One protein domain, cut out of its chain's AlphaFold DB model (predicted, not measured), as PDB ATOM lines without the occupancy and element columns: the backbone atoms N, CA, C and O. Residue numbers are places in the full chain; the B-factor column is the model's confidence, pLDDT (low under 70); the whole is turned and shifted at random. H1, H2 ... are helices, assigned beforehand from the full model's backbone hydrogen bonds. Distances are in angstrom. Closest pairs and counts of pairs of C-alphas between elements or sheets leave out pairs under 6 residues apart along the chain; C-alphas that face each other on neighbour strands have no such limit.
ATOM      1  N   ASP A   3     218.510 357.251 280.374       80.94
ATOM      2  CA  ASP A   3     219.327 356.041 280.256       80.94
ATOM      3  C   ASP A   3     219.251 355.139 281.488       80.94
ATOM      4  O   ASP A   3     219.013 353.942 281.344       80.94
ATOM      5  N   PHE A   4     219.371 355.697 282.695       82.00
ATOM      6  CA  PHE A   4     219.355 354.898 283.915       82.00
ATOM      7  C   PHE A   4     218.041 354.121 284.085       82.00
ATOM      8  O   PHE A   4     218.096 352.988 284.541       82.00
ATOM      9  N   PHE A   5     216.888 354.660 283.653       83.94
ATOM     10  CA  PHE A   5     215.610 353.935 283.686       83.94
ATOM     11  C   PHE A   5     215.614 352.728 282.745       83.94
ATOM     12  O   PHE A   5     215.122 351.661 283.112       83.94
ATOM     13  N   GLY A   6     216.172 352.879 281.540       86.94
ATOM     14  CA  GLY A   6     216.317 351.775 280.591       86.94
ATOM     15  C   GLY A   6     217.311 350.725 281.092       86.94
ATOM     16  O   GLY A   6     216.999 349.535 281.120       86.94
ATOM     17  N   LEU A   7     218.483 351.165 281.561       83.88
ATOM     18  CA  LEU A   7     219.550 350.292 282.057       83.88
ATOM     19  C   LEU A   7     219.147 349.540 283.332       83.88
ATOM     20  O   LEU A   7     219.418 348.345 283.433       83.88
ATOM     21  N   SER A   8     218.488 350.205 284.289       84.44
ATOM     22  CA  SER A   8     218.025 349.567 285.526       84.44
ATOM     23  C   SER A   8     216.894 348.578 285.263       84.44
ATOM     24  O   SER A   8     216.857 347.510 285.871       84.44
ATOM     25  N   SER A   9     215.991 348.892 284.329       86.81
ATOM     26  CA  SER A   9     214.910 347.985 283.932       86.81
ATOM     27  C   SER A   9     215.456 346.744 283.223       86.81
ATOM     28  O   SER A   9     215.082 345.631 283.589       86.81
ATOM     29  N   LYS A  10     216.414 346.905 282.296       86.75
ATOM     30  CA  LYS A  10     217.116 345.780 281.654       86.75
ATOM     31  C   LYS A  10     217.844 344.917 282.687       86.75
ATOM     32  O   LYS A  10     217.708 343.699 282.682       86.75
ATOM     33  N   ALA A  11     218.567 345.544 283.617       82.69
ATOM     34  CA  ALA A  11     219.254 344.837 284.699       82.69
ATOM     35  C   ALA A  11     218.294 344.125 285.670       82.69
ATOM     36  O   ALA A  11     218.691 343.163 286.320       82.69
ATOM     37  N   SER A  12     217.037 344.572 285.745       85.62
ATOM     38  CA  SER A  12     215.968 343.942 286.531       85.62
ATOM     39  C   SER A  12     215.204 342.849 285.761       85.62
ATOM     40  O   SER A  12     214.229 342.321 286.285       85.62
ATOM     41  N   GLY A  13     215.625 342.503 284.538       88.06
ATOM     42  CA  GLY A  13     215.066 341.397 283.749       88.06
ATOM     43  C   GLY A  13     213.919 341.769 282.803       88.06
ATOM     44  O   GLY A  13     213.350 340.882 282.171       88.06
ATOM     45  N   PHE A  14     213.574 343.054 282.668       90.88
ATOM     46  CA  PHE A  14     212.563 343.475 281.695       90.88
ATOM     47  C   PHE A  14     213.121 343.443 280.260       90.88
ATOM     48  O   PHE A  14     214.290 343.787 280.058       90.88
ATOM     49  N   PRO A  15     212.300 343.096 279.247       93.44
ATOM     50  CA  PRO A  15     212.726 342.992 277.850       93.44
ATOM     51  C   PRO A  15     212.828 344.378 277.193       93.44
ATOM     52  O   PRO A  15     212.072 344.714 276.283       93.44
ATOM     53  N   VAL A  16     213.736 345.216 277.695       89.81
ATOM     54  CA  VAL A  16     213.948 346.591 277.227       89.81
ATOM     55  C   VAL A  16     215.403 346.826 276.827       89.81
ATOM     56  O   VAL A  16     216.335 346.297 277.433       89.81
ATOM     57  N   GLU A  17     215.594 347.674 275.821       85.81
ATOM     58  CA  GLU A  17     216.893 348.160 275.353       85.81
ATOM     59  C   GLU A  17     216.912 349.691 275.467       85.81
ATOM     60  O   GLU A  17     215.871 350.342 275.342       85.81
ATOM     61  N   PHE A  18     218.089 350.279 275.684       84.69
ATOM     62  CA  PHE A  18     218.268 351.726 275.603       84.69
ATOM     63  C   PHE A  18     219.199 352.063 274.441       84.69
ATOM     64  O   PHE A  18     220.377 351.709 274.459       84.69
ATOM     65  N   LEU A  19     218.666 352.764 273.441       83.31
ATOM     66  CA  LEU A  19     219.429 353.249 272.298       83.31
ATOM     67  C   LEU A  19     219.765 354.724 272.507       83.31
ATOM     68  O   LEU A  19     218.871 355.559 272.653       83.31
ATOM     69  N   TYR A  20     221.058 355.041 272.509       78.50
ATOM     70  CA  TYR A  20     221.508 356.426 272.569       78.50
ATOM     71  C   TYR A  20     221.251 357.114 271.224       78.50
ATOM     72  O   TYR A  20     221.733 356.633 270.195       78.50
ATOM     73  N   PRO A  21     220.518 358.239 271.196       78.31
ATOM     74  CA  PRO A  21     220.395 359.029 269.983       78.31
ATOM     75  C   PRO A  21     221.754 359.651 269.606       78.31
ATOM     76  O   PRO A  21     222.556 359.950 270.501       78.31
ATOM     77  N   PRO A  22     221.994 359.943 268.308       76.38
ATOM     78  CA  PRO A  22     223.242 360.560 267.841       76.38
ATOM     79  C   PRO A  22     223.590 361.874 268.557       76.38
ATOM     80  O   PRO A  22     224.754 362.237 268.688       76.38
ATOM     81  N   VAL A  23     222.569 362.584 269.045       77.19
ATOM     82  CA  VAL A  23     222.705 363.791 269.861       77.19
ATOM     83  C   VAL A  23     222.273 363.464 271.288       77.19
ATOM     84  O   VAL A  23     221.082 363.421 271.589       77.19
ATOM     85  N   THR A  24     223.242 363.253 272.177       74.50
ATOM     86  CA  THR A  24     222.999 362.993 273.604       74.50
ATOM     87  C   THR A  24     223.625 364.092 274.463       74.50
ATOM     88  O   THR A  24     224.762 364.504 274.240       74.50
ATOM     89  N   THR A  25     222.882 364.571 275.464       76.88
ATOM     90  CA  THR A  25     223.362 365.547 276.453       76.88
ATOM     91  C   THR A  25     223.703 364.863 277.776       76.88
ATOM     92  O   THR A  25     222.980 363.977 278.230       76.88
ATOM     93  N   LEU A  26     224.783 365.310 278.417       80.00
ATOM     94  CA  LEU A  26     225.049 365.017 279.821       80.00
ATOM     95  C   LEU A  26     224.418 366.109 280.679       80.00
ATOM     96  O   LEU A  26     224.695 367.291 280.497       80.00
ATOM     97  N   VAL A  27     223.584 365.701 281.634       79.25
ATOM     98  CA  VAL A  27     222.956 366.619 282.588       79.25
ATOM     99  C   VAL A  27     223.495 366.303 283.980       79.25
ATOM    100  O   VAL A  27     223.070 365.302 284.567       79.25
ATOM    101  N   PRO A  28     224.413 367.125 284.519       81.62
ATOM    102  CA  PRO A  28     224.927 366.941 285.867       81.62
ATOM    103  C   PRO A  28     223.812 367.082 286.903       81.62
ATOM    104  O   PRO A  28     223.028 368.035 286.874       81.62
ATOM    105  N   ALA A  29     223.753 366.142 287.844       87.56
ATOM    106  CA  ALA A  29     222.985 366.329 289.066       87.56
ATOM    107  C   ALA A  29     223.804 367.208 290.018       87.56
ATOM    108  O   ALA A  29     224.991 366.963 290.218       87.56
ATOM    109  N   ASN A  30     223.173 368.230 290.590       89.19
ATOM    110  CA  ASN A  30     223.829 369.170 291.495       89.19
ATOM    111  C   ASN A  30     223.286 368.985 292.913       89.19
ATOM    112  O   ASN A  30     222.094 368.733 293.091       89.19
ATOM    113  N   ILE A  31     224.151 369.161 293.909       94.44
ATOM    114  CA  ILE A  31     223.793 369.216 295.327       94.44
ATOM    115  C   ILE A  31     224.429 370.460 295.951       94.44
ATOM    116  O   ILE A  31     225.524 370.862 295.561       94.44
ATOM    117  N   ALA A  32     223.726 371.100 296.885       95.62
ATOM    118  CA  ALA A  32     224.195 372.299 297.567       95.62
ATOM    119  C   ALA A  32     223.664 372.354 299.004       95.62
ATOM    120  O   ALA A  32     222.604 371.805 299.304       95.62
ATOM    121  N   ILE A  33     224.384 373.062 299.876       97.44
ATOM    122  CA  ILE A  33     223.943 373.366 301.241       97.44
ATOM    123  C   ILE A  33     223.096 374.643 301.205       97.44
ATOM    124  O   ILE A  33     223.515 375.666 300.662       97.44
ATOM    125  N   VAL A  34     221.899 374.591 301.787       96.56
ATOM    126  CA  VAL A  34     221.010 375.757 301.887       96.56
ATOM    127  C   VAL A  34     221.614 376.795 302.838       96.56
ATOM    128  O   VAL A  34     222.175 376.449 303.880       96.56
ATOM    129  N   LYS A  35     221.472 378.085 302.507       96.44
ATOM    130  CA  LYS A  35     221.878 379.179 303.398       96.44
ATOM    131  C   LYS A  35     221.171 379.034 304.753       96.44
ATOM    132  O   LYS A  35     219.952 378.902 304.787       96.44
ATOM    133  N   ASN A  36     221.935 379.098 305.844       96.25
ATOM    134  CA  ASN A  36     221.453 378.923 307.222       96.25
ATOM    135  C   ASN A  36     220.838 377.538 307.505       96.25
ATOM    136  O   ASN A  36     219.916 377.429 308.311       96.25
ATOM    137  N   ALA A  37     221.322 376.475 306.847       96.88
ATOM    138  CA  ALA A  37     220.927 375.112 307.191       96.88
ATOM    139  C   ALA A  37     221.145 374.847 308.698       96.88
ATOM    140  O   ALA A  37     222.198 375.217 309.217       96.88
ATOM    141  N   PRO A  38     220.207 374.179 309.397       97.12
ATOM    142  CA  PRO A  38     220.302 373.948 310.844       97.12
ATOM    143  C   PRO A  38     221.489 373.052 311.234       97.12
ATOM    144  O   PRO A  38     221.986 373.127 312.355       97.12
ATOM    145  N   HIS A  39     221.982 372.231 310.298       97.81
ATOM    146  CA  HIS A  39     223.107 371.315 310.500       97.81
ATOM    147  C   HIS A  39     224.115 371.392 309.336       97.81
ATOM    148  O   HIS A  39     224.233 370.450 308.549       97.81
ATOM    149  N   PRO A  40     224.867 372.500 309.191       97.19
ATOM    150  CA  PRO A  40     225.713 372.722 308.017       97.19
ATOM    151  C   PRO A  40     226.887 371.735 307.943       97.19
ATOM    152  O   PRO A  40     227.244 371.295 306.855       97.19
ATOM    153  N   LYS A  41     227.440 371.321 309.094       97.88
ATOM    154  CA  LYS A  41     228.524 370.324 309.159       97.88
ATOM    155  C   LYS A  41     228.069 368.941 308.685       97.88
ATOM    156  O   LYS A  41     228.768 368.306 307.908       97.88
ATOM    157  N   ALA A  42     226.883 368.499 309.107       98.25
ATOM    158  CA  ALA A  42     226.323 367.221 308.669       98.25
ATOM    159  C   ALA A  42     225.994 367.233 307.167       98.25
ATOM    160  O   ALA A  42     226.275 366.266 306.466       98.25
ATOM    161  N   ALA A  43     225.457 368.347 306.656       98.12
ATOM    162  CA  ALA A  43     225.208 368.511 305.225       98.12
ATOM    163  C   ALA A  43     226.507 368.456 304.397       98.12
ATOM    164  O   ALA A  43     226.530 367.812 303.351       98.12
ATOM    165  N   ALA A  44     227.586 369.084 304.877       98.00
ATOM    166  CA  ALA A  44     228.900 369.008 304.240       98.00
ATOM    167  C   ALA A  44     229.443 367.571 304.227       98.00
ATOM    168  O   ALA A  44     229.773 367.069 303.157       98.00
ATOM    169  N   ALA A  45     229.417 366.878 305.371       98.19
ATOM    170  CA  ALA A  45     229.855 365.484 305.468       98.19
ATOM    171  C   ALA A  45     229.065 364.551 304.531       98.19
ATOM    172  O   ALA A  45     229.625 363.641 303.924       98.19
ATOM    173  N   PHE A  46     227.762 364.793 304.357       97.94
ATOM    174  CA  PHE A  46     226.950 364.036 303.406       97.94
ATOM    175  C   PHE A  46     227.363 364.290 301.947       97.94
ATOM    176  O   PHE A  46     227.458 363.345 301.166       97.94
ATOM    177  N   ILE A  47     227.645 365.542 301.568       97.69
ATOM    178  CA  ILE A  47     228.156 365.869 300.225       97.69
ATOM    179  C   ILE A  47     229.526 365.219 299.996       97.69
ATOM    180  O   ILE A  47     229.745 364.630 298.939       97.69
ATOM    181  N   GLU A  48     230.425 365.274 300.979       96.94
ATOM    182  CA  GLU A  48     231.736 364.616 300.918       96.94
ATOM    183  C   GLU A  48     231.594 363.104 300.722       96.94
ATOM    184  O   GLU A  48     232.240 362.532 299.844       96.94
ATOM    185  N   PHE A  49     230.687 362.462 301.465       96.50
ATOM    186  CA  PHE A  49     230.371 361.050 301.268       96.50
ATOM    187  C   PHE A  49     229.875 360.772 299.846       96.50
ATOM    188  O   PHE A  49     230.396 359.867 299.195       96.50
ATOM    189  N   LEU A  50     228.924 361.558 299.328       95.75
ATOM    190  CA  LEU A  50     228.408 361.373 297.968       95.75
ATOM    191  C   LEU A  50     229.507 361.487 296.905       95.75
ATOM    192  O   LEU A  50     229.448 360.769 295.912       95.75
ATOM    193  N   LEU A  51     230.495 362.366 297.093       94.62
ATOM    194  CA  LEU A  51     231.613 362.565 296.159       94.62
ATOM    195  C   LEU A  51     232.770 361.572 296.363       94.62
ATOM    196  O   LEU A  51     233.624 361.434 295.483       94.62
ATOM    197  N   SER A  52     232.797 360.863 297.491       94.56
ATOM    198  CA  SER A  52     233.804 359.842 297.788       94.56
ATOM    199  C   SER A  52     233.726 358.648 296.822       94.56
ATOM    200  O   SER A  52     232.664 358.385 296.251       94.56
ATOM    201  N   PRO A  53     234.806 357.856 296.666       93.75
ATOM    202  CA  PRO A  53     234.762 356.622 295.882       93.75
ATOM    203  C   PRO A  53     233.627 355.677 296.297       93.75
ATOM    204  O   PRO A  53     232.946 355.142 295.426       93.75
ATOM    205  N   ALA A  54     233.382 355.530 297.604       93.31
ATOM    206  CA  ALA A  54     232.324 354.672 298.133       93.31
ATOM    207  C   ALA A  54     230.924 355.178 297.749       93.31
ATOM    208  O   ALA A  54     230.102 354.406 297.263       93.31
ATOM    209  N   GLY A  55     230.660 356.480 297.903       95.38
ATOM    210  CA  GLY A  55     229.379 357.071 297.505       95.38
ATOM    211  C   GLY A  55     229.147 357.020 295.994       95.38
ATOM    212  O   GLY A  55     228.034 356.767 295.538       95.38
ATOM    213  N   GLN A  56     230.204 357.198 295.203       96.38
ATOM    214  CA  GLN A  56     230.137 357.117 293.745       96.38
ATOM    215  C   GLN A  56     229.928 355.682 293.244       96.38
ATOM    216  O   GLN A  56     229.236 355.481 292.249       96.38
ATOM    217  N   GLU A  57     230.476 354.676 293.927       95.62
ATOM    218  CA  GLU A  57     230.285 353.260 293.590       95.62
ATOM    219  C   GLU A  57     228.828 352.813 293.743       95.62
ATOM    220  O   GLU A  57     228.353 352.023 292.931       95.62
ATOM    221  N   VAL A  58     228.073 353.399 294.684       95.38
ATOM    222  CA  VAL A  58     226.619 353.169 294.808       95.38
ATOM    223  C   VAL A  58     225.888 353.477 293.496       95.38
ATOM    224  O   VAL A  58     224.923 352.801 293.150       95.38
ATOM    225  N   LEU A  59     226.353 354.453 292.709       94.06
ATOM    226  CA  LEU A  59     225.718 354.813 291.435       94.06
ATOM    227  C   LEU A  59     225.810 353.704 290.377       94.06
ATOM    228  O   LEU A  59     224.999 353.687 289.449       94.06
ATOM    229  N   LEU A  60     226.757 352.772 290.524       93.12
ATOM    230  CA  LEU A  60     226.931 351.621 289.638       93.12
ATOM    231  C   LEU A  60     225.975 350.464 289.955       93.12
ATOM    232  O   LEU A  60     225.899 349.526 289.155       93.12
ATOM    233  N   ASP A  61     225.244 350.529 291.075       92.56
ATOM    234  CA  ASP A  61     224.279 349.501 291.464       92.56
ATOM    235  C   ASP A  61     223.324 349.193 290.292       92.56
ATOM    236  O   ASP A  61     222.834 350.126 289.634       92.56
ATOM    237  N   PRO A  62     223.032 347.908 290.006       88.00
ATOM    238  CA  PRO A  62     222.135 347.505 288.931       88.00
ATOM    239  C   PRO A  62     220.773 348.203 288.913       88.00
ATOM    240  O   PRO A  62     220.221 348.397 287.833       88.00
ATOM    241  N   LYS A  63     220.257 348.614 290.072       86.06
ATOM    242  CA  LYS A  63     218.981 349.319 290.234       86.06
ATOM    243  C   LYS A  63     219.108 350.842 290.098       86.06
ATOM    244  O   LYS A  63     218.084 351.506 289.964       86.06
ATOM    245  N   ILE A  64     220.325 351.401 290.124       88.44
ATOM    246  CA  ILE A  64     220.585 352.853 290.063       88.44
ATOM    247  C   ILE A  64     221.166 353.271 288.711       88.44
ATOM    248  O   ILE A  64     220.604 354.160 288.075       88.44
ATOM    249  N   ARG A  65     222.273 352.652 288.274       87.81
ATOM    250  CA  ARG A  65     222.919 352.842 286.956       87.81
ATOM    251  C   ARG A  65     223.128 354.303 286.529       87.81
ATOM    252  O   ARG A  65     222.924 354.646 285.366       87.81
ATOM    253  N   ARG A  66     223.562 355.173 287.445       91.31
ATOM    254  CA  ARG A  66     223.948 356.555 287.113       91.31
ATOM    255  C   ARG A  66     225.440 356.664 286.846       91.31
ATOM    256  O   ARG A  66     226.229 355.917 287.406       91.31
ATOM    257  N   LEU A  67     225.812 357.624 286.003       91.69
ATOM    258  CA  LEU A  67     227.208 357.918 285.685       91.69
ATOM    259  C   LEU A  67     227.896 358.601 286.881       91.69
ATOM    260  O   LEU A  67     227.461 359.694 287.263       91.69
ATOM    261  N   PRO A  68     228.947 357.997 287.467       94.31
ATOM    262  CA  PRO A  68     229.766 358.659 288.470       94.31
ATOM    263  C   PRO A  68     230.473 359.899 287.916       94.31
ATOM    264  O   PRO A  68     230.864 359.947 286.753       94.31
ATOM    265  N   VAL A  69     230.697 360.893 288.770       93.75
ATOM    266  CA  VAL A  69     231.525 362.067 288.444       93.75
ATOM    267  C   VAL A  69     232.993 361.864 288.815       93.75
ATOM    268  O   VAL A  69     233.842 362.631 288.374       93.75
ATOM    269  N   ASN A  70     233.304 360.830 289.603       93.12
ATOM    270  CA  ASN A  70     234.674 360.441 289.920       93.12
ATOM    271  C   ASN A  70     235.200 359.444 288.862       93.12
ATOM    272  O   ASN A  70     234.688 358.322 288.785       93.12
ATOM    273  N   PRO A  71     236.235 359.796 288.073       92.31
ATOM    274  CA  PRO A  71     236.783 358.913 287.043       92.31
ATOM    275  C   PRO A  71     237.293 357.572 287.584       92.31
ATOM    276  O   PRO A  71     237.180 356.554 286.902       92.31
ATOM    277  N   ALA A  72     237.825 357.544 288.812       92.38
ATOM    278  CA  ALA A  72     238.384 356.330 289.406       92.38
ATOM    279  C   ALA A  72     237.315 355.249 289.637       92.38
ATOM    280  O   ALA A  72     237.601 354.057 289.525       92.38
ATOM    281  N   THR A  73     236.062 355.649 289.883       94.81
ATOM    282  CA  THR A  73     234.939 354.726 290.092       94.81
ATOM    283  C   THR A  73     234.671 353.851 288.864       94.81
ATOM    284  O   THR A  73     234.211 352.719 289.000       94.81
ATOM    285  N   TYR A  74     235.035 354.306 287.661       93.81
ATOM    286  CA  TYR A  74     234.827 353.544 286.429       93.81
ATOM    287  C   TYR A  74     235.683 352.282 286.314       93.81
ATOM    288  O   TYR A  74     235.368 351.430 285.488       93.81
ATOM    289  N   ALA A  75     236.716 352.112 287.144       93.12
ATOM    290  CA  ALA A  75     237.441 350.844 287.238       93.12
ATOM    291  C   ALA A  75     236.538 349.688 287.713       93.12
ATOM    292  O   ALA A  75     236.804 348.533 287.398       93.12
ATOM    293  N   LYS A  76     235.460 350.006 288.440       93.94
ATOM    294  CA  LYS A  76     234.456 349.051 288.924       93.94
ATOM    295  C   LYS A  76     233.174 349.064 288.092       93.94
ATOM    296  O   LYS A  76     232.205 348.390 288.438       93.94
ATOM    297  N   ALA A  77     233.134 349.863 287.024       92.38
ATOM    298  CA  ALA A  77     231.954 349.940 286.187       92.38
ATOM    299  C   ALA A  77     231.734 348.608 285.446       92.38
ATOM    300  O   ALA A  77     232.691 347.974 285.002       92.38
TER     301      ALA A  77
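This is residues 3 to 77 of the 219 residues of the protein "Phosphoglycerate transport regulatory protein PgtC" of bacterium MnTg02 (UniProt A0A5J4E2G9). This is a loose, open loop: H1 lies at one end, unnamed residues 12 to 39 run to the far end, where residues 35 to 40 stick out, and H2 folds back toward the touching pair H3 and H4. The printed part has 75 residues with four named helices, H1 to H4 in order, and no named strand. It is all helix, with under half its residues in named elements; the radius of gyration of the C-alphas is 15.4 A, the spans 46 by 25 by 23 A.

Find C-alpha 3 at (219.327, 356.041, 280.256), where H1, residues 3 to 11, begins. H2, residues 40 to 51, runs 16.7 A from (225.713, 372.722, 308.017). H3 is residues 53 to 58; H4, residues 71 to 76, ends at (234.456, 349.051, 288.924).

H1 is apart from H2, H3 and H4. H2 and H3 are close but not clearly touching, about perpendicular at 77 degrees; their closest C-alphas, Phe 49 and Gly 55, are 5.6 A apart. H3 and H4 touch, closest at the C-alphas of Glu 57 and Thr 73, 6.0 A, at a steep tilt of 56 degrees, the same way. Every O i to N i+4 pair is within hydrogen-bond range in H1, H2 and H3; H4 has 0 of 2, but 3 of 3 O i to N i+3 pairs.

The farthest C-alphas, Pro 15 and Asn 36, are 47.2 A apart. The links H1 to H2 and H3 to H4 are long. The printed part has no cut, and no printed residue is under 70 in pLDDT.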